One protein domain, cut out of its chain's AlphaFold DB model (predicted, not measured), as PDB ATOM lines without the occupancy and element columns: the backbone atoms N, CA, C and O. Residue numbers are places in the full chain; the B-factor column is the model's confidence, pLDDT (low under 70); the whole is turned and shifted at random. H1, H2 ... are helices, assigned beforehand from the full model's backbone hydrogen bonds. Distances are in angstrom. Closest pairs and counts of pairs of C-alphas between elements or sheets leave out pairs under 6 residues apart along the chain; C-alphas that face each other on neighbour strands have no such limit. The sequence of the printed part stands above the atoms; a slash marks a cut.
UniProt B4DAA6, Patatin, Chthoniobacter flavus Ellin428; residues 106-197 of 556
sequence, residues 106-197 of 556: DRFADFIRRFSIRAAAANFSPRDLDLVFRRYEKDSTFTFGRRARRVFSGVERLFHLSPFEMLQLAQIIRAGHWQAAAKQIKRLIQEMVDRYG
ATOM      1  N   ASP A 106     -16.414  56.422 -49.543       70.44
ATOM      2  CA  ASP A 106     -15.429  57.150 -48.721       70.44
ATOM      3  C   ASP A 106     -15.327  56.613 -47.284       70.44
ATOM      4  O   ASP A 106     -14.233  56.286 -46.825       70.44
ATOM      5  N   ARG A 107     -16.466  56.367 -46.616       70.25
ATOM      6  CA  ARG A 107     -16.500  55.730 -45.282       70.25
ATOM      7  C   ARG A 107     -15.896  54.324 -45.281       70.25
ATOM      8  O   ARG A 107     -15.132  53.964 -44.387       70.25
ATOM      9  N   PHE A 108     -16.227  53.523 -46.290       71.88
ATOM     10  CA  PHE A 108     -15.702  52.169 -46.444       71.88
ATOM     11  C   PHE A 108     -14.203  52.161 -46.794       71.88
ATOM     12  O   PHE A 108     -13.445  51.347 -46.274       71.88
ATOM     13  N   ALA A 109     -13.750  53.078 -47.643       72.31
ATOM     14  CA  ALA A 109     -12.360  53.244 -48.035       72.31
ATOM     15  C   ALA A 109     -11.516  53.702 -46.840       72.31
ATOM     16  O   ALA A 109     -10.449  53.136 -46.601       72.31
ATOM     17  N   ASP A 110     -12.023  54.640 -46.038       75.50
ATOM     18  CA  ASP A 110     -11.404  55.054 -44.780       75.50
ATOM     19  C   ASP A 110     -11.327  53.903 -43.778       75.50
ATOM     20  O   ASP A 110     -10.276  53.694 -43.161       75.50
ATOM     21  N   PHE A 111     -12.394  53.106 -43.660       77.25
ATOM     22  CA  PHE A 111     -12.384  51.888 -42.857       77.25
ATOM     23  C   PHE A 111     -11.285  50.925 -43.315       77.25
ATOM     24  O   PHE A 111     -10.422  50.561 -42.516       77.25
ATOM     25  N   ILE A 112     -11.263  50.550 -44.599       76.31
ATOM     26  CA  ILE A 112     -10.272  49.618 -45.152       76.31
ATOM     27  C   ILE A 112      -8.854  50.158 -44.996       76.31
ATOM     28  O   ILE A 112      -7.954  49.397 -44.636       76.31
ATOM     29  N   ARG A 113      -8.633  51.457 -45.217       77.25
ATOM     30  CA  ARG A 113      -7.327  52.099 -45.035       77.25
ATOM     31  C   ARG A 113      -6.861  51.985 -43.585       77.25
ATOM     32  O   ARG A 113      -5.754  51.506 -43.339       77.25
ATOM     33  N   ARG A 114      -7.703  52.376 -42.623       80.44
ATOM     34  CA  ARG A 114      -7.385  52.305 -41.184       80.44
ATOM     35  C   ARG A 114      -7.180  50.862 -40.725       80.44
ATOM     36  O   ARG A 114      -6.216  50.584 -40.011       80.44
ATOM     37  N   PHE A 115      -8.047  49.953 -41.163       82.69
ATOM     38  CA  PHE A 115      -7.961  48.529 -40.859       82.69
ATOM     39  C   PHE A 115      -6.677  47.912 -41.421       82.69
ATOM     40  O   PHE A 115      -5.975  47.221 -40.695       82.69
ATOM     41  N   SER A 116      -6.312  48.205 -42.673       79.00
ATOM     42  CA  SER A 116      -5.115  47.648 -43.323       79.00
ATOM     43  C   SER A 116      -3.824  48.111 -42.647       79.00
ATOM     44  O   SER A 116      -2.939  47.294 -42.396       79.00
ATOM     45  N   ILE A 117      -3.734  49.395 -42.278       83.12
ATOM     46  CA  ILE A 117      -2.594  49.936 -41.518       83.12
ATOM     47  C   ILE A 117      -2.443  49.190 -40.183       83.12
ATOM     48  O   ILE A 117      -1.342  48.799 -39.796       83.12
ATOM     49  N   ARG A 118      -3.557  48.934 -39.490       82.44
ATOM     50  CA  ARG A 118      -3.563  48.202 -38.215       82.44
ATOM     51  C   ARG A 118      -3.291  46.711 -38.378       82.44
ATOM     52  O   ARG A 118      -2.584  46.142 -37.553       82.44
ATOM     53  N   ALA A 119      -3.800  46.087 -39.437       81.62
ATOM     54  CA  ALA A 119      -3.552  44.688 -39.765       81.62
ATOM     55  C   ALA A 119      -2.064  44.441 -40.032       81.62
ATOM     56  O   ALA A 119      -1.501  43.491 -39.490       81.62
ATOM     57  N   ALA A 120      -1.404  45.342 -40.767       79.81
ATOM     58  CA  ALA A 120       0.045  45.305 -40.955       79.81
ATOM     59  C   ALA A 120       0.803  45.391 -39.614       79.81
ATOM     60  O   ALA A 120       1.802  44.703 -39.418       79.81
ATOM     61  N   ALA A 121       0.289  46.165 -38.653       81.25
ATOM     62  CA  ALA A 121       0.858  46.287 -37.309       81.25
ATOM     63  C   ALA A 121       0.465  45.148 -36.339       81.25
ATOM     64  O   ALA A 121       1.016  45.051 -35.238       81.25
ATOM     65  N   ALA A 122      -0.489  44.278 -36.688       81.75
ATOM     66  CA  ALA A 122      -1.006  43.252 -35.782       81.75
ATOM     67  C   ALA A 122       0.028  42.142 -35.504       81.75
ATOM     68  O   ALA A 122       0.096  41.643 -34.380       81.75
ATOM     69  N   ASN A 123       0.899  41.842 -36.475       82.31
ATOM     70  CA  ASN A 123       2.031  40.911 -36.367       82.31
ATOM     71  C   ASN A 123       1.656  39.503 -35.844       82.31
ATOM     72  O   ASN A 123       2.361  38.928 -35.016       82.31
ATOM     73  N   PHE A 124       0.540  38.931 -36.309       84.31
ATOM     74  CA  PHE A 124       0.197  37.518 -36.102       84.31
ATOM     75  C   PHE A 124      -0.421  36.915 -37.372       84.31
ATOM     76  O   PHE A 124      -0.995  37.623 -38.195       84.31
ATOM     77  N   SER A 125      -0.307  35.597 -37.530       82.62
ATOM     78  CA  SER A 125      -0.872  34.842 -38.654       82.62
ATOM     79  C   SER A 125      -2.195  34.150 -38.279       82.62
ATOM     80  O   SER A 125      -2.413  33.841 -37.106       82.62
ATOM     81  N   PRO A 126      -3.062  33.795 -39.248       77.19
ATOM     82  CA  PRO A 126      -4.259  32.987 -38.980       77.19
ATOM     83  C   PRO A 126      -3.958  31.639 -38.301       77.19
ATOM     84  O   PRO A 126      -4.751  31.148 -37.501       77.19
ATOM     85  N   ARG A 127      -2.778  31.058 -38.563       77.06
ATOM     86  CA  ARG A 127      -2.302  29.846 -37.878       77.06
ATOM     87  C   ARG A 127      -2.064  30.087 -36.387       77.06
ATOM     88  O   ARG A 127      -2.288  29.183 -35.591       77.06
ATOM     89  N   ASP A 128      -1.640  31.290 -36.001       81.19
ATOM     90  CA  ASP A 128      -1.469  31.639 -34.590       81.19
ATOM     91  C   ASP A 128      -2.799  31.724 -33.853       81.19
ATOM     92  O   ASP A 128      -2.886  31.261 -32.719       81.19
ATOM     93  N   LEU A 129      -3.835  32.260 -34.506       77.88
ATOM     94  CA  LEU A 129      -5.194  32.255 -33.968       77.88
ATOM     95  C   LEU A 129      -5.698  30.819 -33.753       77.88
ATOM     96  O   LEU A 129      -6.190  30.513 -32.671       77.88
ATOM     97  N   ASP A 130      -5.536  29.926 -34.739       74.81
ATOM     98  CA  ASP A 130      -5.958  28.514 -34.624       74.81
ATOM     99  C   ASP A 130      -5.243  27.799 -33.465       74.81
ATOM    100  O   ASP A 130      -5.873  27.068 -32.699       74.81
ATOM    101  N   LEU A 131      -3.940  28.049 -33.298       76.62
ATOM    102  CA  LEU A 131      -3.142  27.474 -32.214       76.62
ATOM    103  C   LEU A 131      -3.512  28.039 -30.838       76.62
ATOM    104  O   LEU A 131      -3.511  27.284 -29.879       76.62
ATOM    105  N   VAL A 132      -3.874  29.319 -30.720       77.19
ATOM    106  CA  VAL A 132      -4.253  29.914 -29.426       77.19
ATOM    107  C   VAL A 132      -5.692  29.575 -29.024       77.19
ATOM    108  O   VAL A 132      -5.941  29.307 -27.852       77.19
ATOM    109  N   PHE A 133      -6.640  29.571 -29.968       71.38
ATOM    110  CA  PHE A 133      -8.068  29.431 -29.656       71.38
ATOM    111  C   PHE A 133      -8.616  28.004 -29.776       71.38
ATOM    112  O   PHE A 133      -9.535  27.662 -29.037       71.38
ATOM    113  N   ARG A 134      -8.089  27.166 -30.683       72.25
ATOM    114  CA  ARG A 134      -8.631  25.813 -30.935       72.25
ATOM    115  C   ARG A 134      -7.654  24.691 -30.607       72.25
ATOM    116  O   ARG A 134      -8.072  23.625 -30.177       72.25
ATOM    117  N   ARG A 135      -6.360  24.902 -30.850       76.19
ATOM    118  CA  ARG A 135      -5.312  23.875 -30.732       76.19
ATOM    119  C   ARG A 135      -4.260  24.244 -29.684       76.19
ATOM    120  O   ARG A 135      -3.075  24.002 -29.901       76.19
ATOM    121  N   TYR A 136      -4.705  24.810 -28.560       69.81
ATOM    122  CA  TYR A 136      -3.836  25.310 -27.485       69.81
ATOM    123  C   TYR A 136      -2.991  24.212 -26.825       69.81
ATOM    124  O   TYR A 136      -1.958  24.504 -26.237       69.81
ATOM    125  N   GLU A 137      -3.394  22.952 -26.980       76.62
ATOM    126  CA  GLU A 137      -2.707  21.770 -26.446       76.62
ATOM    127  C   GLU A 137      -1.470  21.364 -27.264       76.62
ATOM    128  O   GLU A 137      -0.670  20.552 -26.809       76.62
ATOM    129  N   LYS A 138      -1.293  21.910 -28.477       80.50
ATOM    130  CA  LYS A 138      -0.164  21.555 -29.355       80.50
ATOM    131  C   LYS A 138       1.144  22.263 -29.010       80.50
ATOM    132  O   LYS A 138       2.202  21.786 -29.412       80.50
ATOM    133  N   ASP A 139       1.077  23.407 -28.335       79.62
ATOM    134  CA  ASP A 139       2.254  24.204 -27.985       79.62
ATOM    135  C   ASP A 139       2.692  23.905 -26.539       79.62
ATOM    136  O   ASP A 139       1.870  23.718 -25.646       79.62
ATOM    137  N   SER A 140       4.004  23.935 -26.277       82.88
ATOM    138  CA  SER A 140       4.520  23.948 -24.901       82.88
ATOM    139  C   SER A 140       4.139  25.249 -24.181       82.88
ATOM    140  O   SER A 140       3.977  26.292 -24.821       82.88
ATOM    141  N   THR A 141       4.053  25.235 -22.846       81.62
ATOM    142  CA  THR A 141       3.581  26.373 -22.026       81.62
ATOM    143  C   THR A 141       4.281  27.697 -22.360       81.62
ATOM    144  O   THR A 141       3.639  28.743 -22.471       81.62
ATOM    145  N   PHE A 142       5.598  27.661 -22.577       82.88
ATOM    146  CA  PHE A 142       6.390  28.843 -22.924       82.88
ATOM    147  C   PHE A 142       6.094  29.368 -24.341       82.88
ATOM    148  O   PHE A 142       5.934  30.575 -24.545       82.88
ATOM    149  N   THR A 143       5.973  28.464 -25.317       85.06
ATOM    150  CA  THR A 143       5.663  28.798 -26.716       85.06
ATOM    151  C   THR A 143       4.245  29.342 -26.847       85.06
ATOM    152  O   THR A 143       4.040  30.379 -27.487       85.06
ATOM    153  N   PHE A 144       3.291  28.711 -26.160       85.75
ATOM    154  CA  PHE A 144       1.916  29.177 -26.066       85.75
ATOM    155  C   PHE A 144       1.857  30.586 -25.474       85.75
ATOM    156  O   PHE A 144       1.268  31.475 -26.080       85.75
ATOM    157  N   GLY A 145       2.529  30.836 -24.343       83.19
ATOM    158  CA  GLY A 145       2.529  32.151 -23.697       83.19
ATOM    159  C   GLY A 145       3.054  33.269 -24.606       83.19
ATOM    160  O   GLY A 145       2.455  34.344 -24.685       83.19
ATOM    161  N   ARG A 146       4.135  33.014 -25.353       85.62
ATOM    162  CA  ARG A 146       4.681  33.974 -26.329       85.62
ATOM    163  C   ARG A 146       3.706  34.230 -27.481       85.62
ATOM    164  O   ARG A 146       3.491  35.384 -27.856       85.62
ATOM    165  N   ARG A 147       3.103  33.169 -28.028       86.75
ATOM    166  CA  ARG A 147       2.146  33.261 -29.139       86.75
ATOM    167  C   ARG A 147       0.855  33.961 -28.717       86.75
ATOM    168  O   ARG A 147       0.405  34.857 -29.420       86.75
ATOM    169  N   ALA A 148       0.316  33.616 -27.551       82.38
ATOM    170  CA  ALA A 148      -0.885  34.213 -26.983       82.38
ATOM    171  C   ALA A 148      -0.713  35.718 -26.757       82.38
ATOM    172  O   ALA A 148      -1.561  36.488 -27.192       82.38
ATOM    173  N   ARG A 149       0.415  36.171 -26.186       85.31
ATOM    174  CA  ARG A 149       0.705  37.614 -26.050       85.31
ATOM    175  C   ARG A 149       0.732  38.323 -27.401       85.31
ATOM    176  O   ARG A 149       0.113  39.369 -27.551       85.31
ATOM    177  N   ARG A 150       1.402  37.737 -28.399       86.31
ATOM    178  CA  ARG A 150       1.459  38.294 -29.759       86.31
ATOM    179  C   ARG A 150       0.069  38.410 -30.386       86.31
ATOM    180  O   ARG A 150      -0.254  39.448 -30.953       86.31
ATOM    181  N   VAL A 151      -0.743  37.363 -30.248       84.50
ATOM    182  CA  VAL A 151      -2.127  37.329 -30.729       84.50
ATOM    183  C   VAL A 151      -2.977  38.371 -30.010       84.50
ATOM    184  O   VAL A 151      -3.613  39.169 -30.684       84.50
ATOM    185  N   PHE A 152      -2.955  38.435 -28.678       84.62
ATOM    186  CA  PHE A 152      -3.772  39.389 -27.925       84.62
ATOM    187  C   PHE A 152      -3.377  40.841 -28.197       84.62
ATOM    188  O   PHE A 152      -4.250  41.644 -28.501       84.62
ATOM    189  N   SER A 153      -2.081  41.172 -28.204       84.75
ATOM    190  CA  SER A 153      -1.632  42.522 -28.565       84.75
ATOM    191  C   SER A 153      -1.950  42.876 -30.020       84.75
ATOM    192  O   SER A 153      -2.212  44.031 -30.344       84.75
ATOM    193  N   GLY A 154      -1.918  41.900 -30.929       85.62
ATOM    194  CA  GLY A 154      -2.312  42.120 -32.314       85.62
ATOM    195  C   GLY A 154      -3.817  42.317 -32.483       85.62
ATOM    196  O   GLY A 154      -4.232  43.187 -33.242       85.62
ATOM    197  N   VAL A 155      -4.627  41.544 -31.760       83.56
ATOM    198  CA  VAL A 155      -6.090  41.669 -31.700       83.56
ATOM    199  C   VAL A 155      -6.496  43.016 -31.105       83.56
ATOM    200  O   VAL A 155      -7.385  43.665 -31.646       83.56
ATOM    201  N   GLU A 156      -5.805  43.487 -30.069       85.56
ATOM    202  CA  GLU A 156      -6.005  44.821 -29.496       85.56
ATOM    203  C   GLU A 156      -5.745  45.925 -30.526       85.56
ATOM    204  O   GLU A 156      -6.587  46.798 -30.742       85.56
ATOM    205  N   ARG A 157      -4.616  45.854 -31.242       84.12
ATOM    206  CA  ARG A 157      -4.292  46.813 -32.310       84.12
ATOM    207  C   ARG A 157      -5.305  46.775 -33.455       84.12
ATOM    208  O   ARG A 157      -5.679  47.828 -33.978       84.12
ATOM    209  N   LEU A 158      -5.740  45.577 -33.845       83.25
ATOM    210  CA  LEU A 158      -6.605  45.365 -35.003       83.25
ATOM    211  C   LEU A 158      -8.075  45.686 -34.724       83.25
ATOM    212  O   LEU A 158      -8.740  46.289 -35.558       83.25
ATOM    213  N   PHE A 159      -8.588  45.303 -33.563       82.75
ATOM    214  CA  PHE A 159     -10.019  45.347 -33.256       82.75
ATOM    215  C   PHE A 159     -10.362  46.256 -32.078       82.75
ATOM    216  O   PHE A 159     -11.523  46.326 -31.698       82.75
ATOM    217  N   HIS A 160      -9.379  46.969 -31.516       82.06
ATOM    218  CA  HIS A 160      -9.563  47.836 -30.350       82.06
ATOM    219  C   HIS A 160     -10.028  47.109 -29.077       82.06
ATOM    220  O   HIS A 160     -10.546  47.753 -28.166       82.06
ATOM    221  N   LEU A 161      -9.822  45.793 -29.011       82.56
ATOM    222  CA  LEU A 161     -10.235  44.954 -27.890       82.56
ATOM    223  C   LEU A 161      -9.145  44.927 -26.826       82.56
ATOM    224  O   LEU A 161      -8.036  44.464 -27.094       82.56
ATOM    225  N   SER A 162      -9.453  45.380 -25.616       84.25
ATOM    226  CA  SER A 162      -8.491  45.311 -24.521       84.25
ATOM    227  C   SER A 162      -8.187  43.851 -24.140       84.25
ATOM    228  O   SER A 162      -9.043  42.963 -24.273       84.25
ATOM    229  N   PRO A 163      -6.992  43.567 -23.591       78.25
ATOM    230  CA  PRO A 163      -6.661  42.239 -23.079       78.25
ATOM    231  C   PRO A 163      -7.659  41.726 -22.026       78.25
ATOM    232  O   PRO A 163      -7.922  40.526 -21.964       78.25
ATOM    233  N   PHE A 164      -8.253  42.624 -21.233       83.69
ATOM    234  CA  PHE A 164      -9.265  42.285 -20.228       83.69
ATOM    235  C   PHE A 164     -10.578  41.818 -20.859       83.69
ATOM    236  O   PHE A 164     -11.145  40.817 -20.426       83.69
ATOM    237  N   GLU A 165     -11.041  42.489 -21.913       84.62
ATOM    238  CA  GLU A 165     -12.251  42.094 -22.642       84.62
ATOM    239  C   GLU A 165     -12.076  40.756 -23.355       84.62
ATOM    240  O   GLU A 165     -12.989  39.929 -23.355       84.62
ATOM    241  N   MET A 166     -10.886  40.519 -23.913       79.19
ATOM    242  CA  MET A 166     -10.524  39.243 -24.525       79.19
ATOM    243  C   MET A 166     -10.462  38.111 -23.498       79.19
ATOM    244  O   MET A 166     -10.963  37.017 -23.763       79.19
ATOM    245  N   LEU A 167      -9.888  38.364 -22.317       80.69
ATOM    246  CA  LEU A 167      -9.837  37.388 -21.230       80.69
ATOM    247  C   LEU A 167     -11.242  37.068 -20.707       80.69
ATOM    248  O   LEU A 167     -11.576  35.897 -20.541       80.69
ATOM    249  N   GLN A 168     -12.075  38.092 -20.508       85.12
ATOM    250  CA  GLN A 168     -13.466  37.932 -20.094       85.12
ATOM    251  C   GLN A 168     -14.247  37.105 -21.122       85.12
ATOM    252  O   GLN A 168     -14.935  36.153 -20.757       85.12
ATOM    253  N   LEU A 169     -14.100  37.408 -22.414       82.44
ATOM    254  CA  LEU A 169     -14.731  36.634 -23.480       82.44
ATOM    255  C   LEU A 169     -14.253  35.175 -23.481       82.44
ATOM    256  O   LEU A 169     -15.071  34.258 -23.555       82.44
ATOM    257  N   ALA A 170     -12.944  34.948 -23.348       77.88
ATOM    258  CA  ALA A 170     -12.374  33.607 -23.282       77.88
ATOM    259  C   ALA A 170     -12.895  32.816 -22.071       77.88
ATOM    260  O   ALA A 170     -13.224  31.642 -22.212       77.88
ATOM    261  N   GLN A 171     -13.020  33.444 -20.899       83.19
ATOM    262  CA  GLN A 171     -13.590  32.819 -19.702       83.19
ATOM    263  C   GLN A 171     -15.057  32.423 -19.910       83.19
ATOM    264  O   GLN A 171     -15.420  31.286 -19.623       83.19
ATOM    265  N   ILE A 172     -15.879  33.321 -20.464       82.38
ATOM    266  CA  ILE A 172     -17.300  33.062 -20.740       82.38
ATOM    267  C   ILE A 172     -17.471  31.896 -21.729       82.38
ATOM    268  O   ILE A 172     -18.303  31.016 -21.504       82.38
ATOM    269  N   ILE A 173     -16.672  31.863 -22.804       73.88
ATOM    270  CA  ILE A 173     -16.694  30.775 -23.795       73.88
ATOM    271  C   ILE A 173     -16.279  29.451 -23.146       73.88
ATOM    272  O   ILE A 173     -16.943  28.435 -23.340       73.88
ATOM    273  N   ARG A 174     -15.211  29.454 -22.339       77.50
ATOM    274  CA  ARG A 174     -14.711  28.248 -21.656       77.50
ATOM    275  C   ARG A 174     -15.664  27.724 -20.583       77.50
ATOM    276  O   ARG A 174     -15.684  26.525 -20.346       77.50
ATOM    277  N   ALA A 175     -16.460  28.598 -19.973       84.69
ATOM    278  CA  ALA A 175     -17.521  28.223 -19.042       84.69
ATOM    279  C   ALA A 175     -18.787  27.686 -19.744       84.69
ATOM    280  O   ALA A 175     -19.741  27.308 -19.073       84.69
ATOM    281  N   GLY A 176     -18.837  27.673 -21.083       80.44
ATOM    282  CA  GLY A 176     -20.000  27.208 -21.847       80.44
ATOM    283  C   GLY A 176     -21.195  28.172 -21.833       80.44
ATOM    284  O   GLY A 176     -22.296  27.800 -22.234       80.44
ATOM    285  N   HIS A 177     -21.013  29.423 -21.394       88.12
ATOM    286  CA  HIS A 177     -22.088  30.415 -21.289       88.12
ATOM    287  C   HIS A 177     -22.336  31.129 -22.630       88.12
ATOM    288  O   HIS A 177     -22.054  32.319 -22.799       88.12
ATOM    289  N   TRP A 178     -22.890  30.407 -23.604       78.81
ATOM    290  CA  TRP A 178     -23.023  30.871 -24.992       78.81
ATOM    291  C   TRP A 178     -23.831  32.164 -25.168       78.81
ATOM    292  O   TRP A 178     -23.459  33.009 -25.981       78.81
ATOM    293  N   GLN A 179     -24.898  32.371 -24.389       82.50
ATOM    294  CA  GLN A 179     -25.704  33.600 -24.467       82.50
ATOM    295  C   GLN A 179     -24.923  34.838 -24.005       82.50
ATOM    296  O   GLN A 179     -24.945  35.880 -24.663       82.50
ATOM    297  N   ALA A 180     -24.191  34.720 -22.894       83.88
ATOM    298  CA  ALA A 180     -23.337  35.792 -22.398       83.88
ATOM    299  C   ALA A 180     -22.170  36.061 -23.361       83.88
ATOM    300  O   ALA A 180     -21.841  37.223 -23.604       83.88
ATOM    301  N   ALA A 181     -21.603  35.011 -23.972       76.94
ATOM    302  CA  ALA A 181     -20.546  35.149 -24.974       76.94
ATOM    303  C   ALA A 181     -21.059  35.908 -26.201       76.94
ATOM    304  O   ALA A 181     -20.434  36.874 -26.627       76.94
ATOM    305  N   ALA A 182     -22.231  35.536 -26.723       75.81
ATOM    306  CA  ALA A 182     -22.854  36.216 -27.855       75.81
ATOM    307  C   ALA A 182     -23.127  37.701 -27.557       75.81
ATOM    308  O   ALA A 182     -22.823  38.563 -28.383       75.81
ATOM    309  N   LYS A 183     -23.640  38.020 -26.360       85.50
ATOM    310  CA  LYS A 183     -23.884  39.407 -25.931       85.50
ATOM    311  C   LYS A 183     -22.588  40.215 -25.845       85.50
ATOM    312  O   LYS A 183     -22.540  41.344 -26.333       85.50
ATOM    313  N   GLN A 184     -21.541  39.631 -25.264       85.56
ATOM    314  CA  GLN A 184     -20.229  40.259 -25.156       85.56
ATOM    315  C   GLN A 184     -19.610  40.495 -26.539       85.56
ATOM    316  O   GLN A 184     -19.176  41.605 -26.827       85.56
ATOM    317  N   ILE A 185     -19.637  39.491 -27.422       81.50
ATOM    318  CA  ILE A 185     -19.154  39.603 -28.806       81.50
ATOM    319  C   ILE A 185     -19.885  40.730 -29.534       81.50
ATOM    320  O   ILE A 185     -19.240  41.565 -30.159       81.50
ATOM    321  N   LYS A 186     -21.217  40.803 -29.417       81.06
ATOM    322  CA  LYS A 186     -22.010  41.860 -30.055       81.06
ATOM    323  C   LYS A 186     -21.583  43.254 -29.587       81.06
ATOM    324  O   LYS A 186     -21.408  44.136 -30.421       81.06
ATOM    325  N   ARG A 187     -21.387  43.446 -28.277       85.56
ATOM    326  CA  ARG A 187     -20.917  44.721 -27.707       85.56
ATOM    327  C   ARG A 187     -19.540  45.105 -28.249       85.56
ATOM    328  O   ARG A 187     -19.365  46.225 -28.710       85.56
ATOM    329  N   LEU A 188     -18.601  44.161 -28.226       84.88
ATOM    330  CA  LEU A 188     -17.228  44.367 -28.685       84.88
ATOM    331  C   LEU A 188     -17.156  44.675 -30.189       84.88
ATOM    332  O   LEU A 188     -16.410  45.556 -30.602       84.88
ATOM    333  N   ILE A 189     -17.963  43.991 -31.007       80.25
ATOM    334  CA  ILE A 189     -18.078  44.286 -32.440       80.25
ATOM    335  C   ILE A 189     -18.658  45.686 -32.654       80.25
ATOM    336  O   ILE A 189     -18.123  46.421 -33.475       80.25
ATOM    337  N   GLN A 190     -19.711  46.073 -31.927       80.56
ATOM    338  CA  GLN A 190     -20.304  47.404 -32.085       80.56
ATOM    339  C   GLN A 190     -19.295  48.505 -31.751       80.56
ATOM    340  O   GLN A 190     -19.075  49.403 -32.557       80.56
ATOM    341  N   GLU A 191     -18.605  48.386 -30.618       83.31
ATOM    342  CA  GLU A 191     -17.594  49.357 -30.203       83.31
ATOM    343  C   GLU A 191     -16.421  49.442 -31.189       83.31
ATOM    344  O   GLU A 191     -15.943  50.531 -31.508       83.31
ATOM    345  N   MET A 192     -15.979  48.300 -31.724       83.19
ATOM    346  CA  MET A 192     -14.983  48.255 -32.791       83.19
ATOM    347  C   MET A 192     -15.455  49.053 -34.014       83.19
ATOM    348  O   MET A 192     -14.727  49.910 -34.509       83.19
ATOM    349  N   VAL A 193     -16.663  48.780 -34.506       78.69
ATOM    350  CA  VAL A 193     -17.228  49.407 -35.710       78.69
ATOM    351  C   VAL A 193     -17.447  50.916 -35.504       78.69
ATOM    352  O   VAL A 193     -17.141  51.706 -36.402       78.69
ATOM    353  N   ASP A 194     -17.866  51.336 -34.309       81.62
ATOM    354  CA  ASP A 194     -18.011  52.747 -33.930       81.62
ATOM    355  C   ASP A 194     -16.653  53.468 -33.917       81.62
ATOM    356  O   ASP A 194     -16.505  54.531 -34.522       81.62
ATOM    357  N   ARG A 195     -15.617  52.862 -33.314       81.12
ATOM    358  CA  ARG A 195     -14.243  53.415 -33.288       81.12
ATOM    359  C   ARG A 195     -13.631  53.541 -34.684       81.12
ATOM    360  O   ARG A 195     -12.825  54.436 -34.941       81.12
ATOM    361  N   TYR A 196     -14.026  52.661 -35.596       76.19
ATOM    362  CA  TYR A 196     -13.636  52.720 -36.997       76.19
ATOM    363  C   TYR A 196     -14.410  53.769 -37.818       76.19
ATOM    364  O   TYR A 196     -14.028  54.023 -38.961       76.19
ATOM    365  N   GLY A 197     -15.432  54.418 -37.246       72.06
ATOM    366  CA  GLY A 197     -16.237  55.449 -37.909       72.06
ATOM    367  C   GLY A 197     -17.315  54.899 -38.847       72.06
ATOM    368  O   GLY A 197     -17.813  55.635 -39.695       72.06
TER     369      GLY A 197
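This is residues 106 to 197 of the 556 residues of the protein "Patatin" of Chthoniobacter flavus Ellin428 (UniProt B4DAA6). H1 and H3 overlap in part, antiparallel, and make the long axis; short H2 packs steeply on H3, and the helical hairpin of H4 and H5 joins H3 through the first residues of H4. The 92 printed residues hold five named helices, H1 to H5 in order, and no named strand: all helix. The whole is only just compact, close to loose, with a radius of gyration of the C-alphas of 14.3 A and spans of 45 by 31 by 18 A.

H1, residues 106 to 122, begins at C-alpha 106 (-15.429, 57.150, -48.721) and measures 23.8 A. H2 is residues 126 to 133, 10.7 A; H3 141 to 159, 25.9 A; H4 163 to 174, 16.2 A; H5 178 to 195, 25.6 A, ending at C-alpha 195 (-14.243, 53.415, -33.288).

H3 is the hub. H1 touches it with residues 115 to 122 alone, at a shallow tilt of 20 degrees, opposite ways; closest C-alphas, Ala 122 and Gly 154, 3.9 A. H2 touches H3 at a steep 66 degrees, closest C-alphas Val 132 and Ala 148, 6.0 A. H4 touches H3 with residues 163 to 166 alone, also at a steep 66 degrees, closest C-alphas Phe 152 and Pro 163, 6.3 A. H4 and H5, a hairpin, touch at a shallow 26 degrees, closest C-alphas Ile 172 and Ala 181, 5.7 A. H1 and H5 are apart. In the five helices every O i to N i+4 pair is within hydrogen-bond range.

The farthest C-alphas, Asp 106 and Ser 140, are 45.5 A apart. The printed part has no cut and no long link. Mean pLDDT of the printed part is 80.6; residue 136 is under 70.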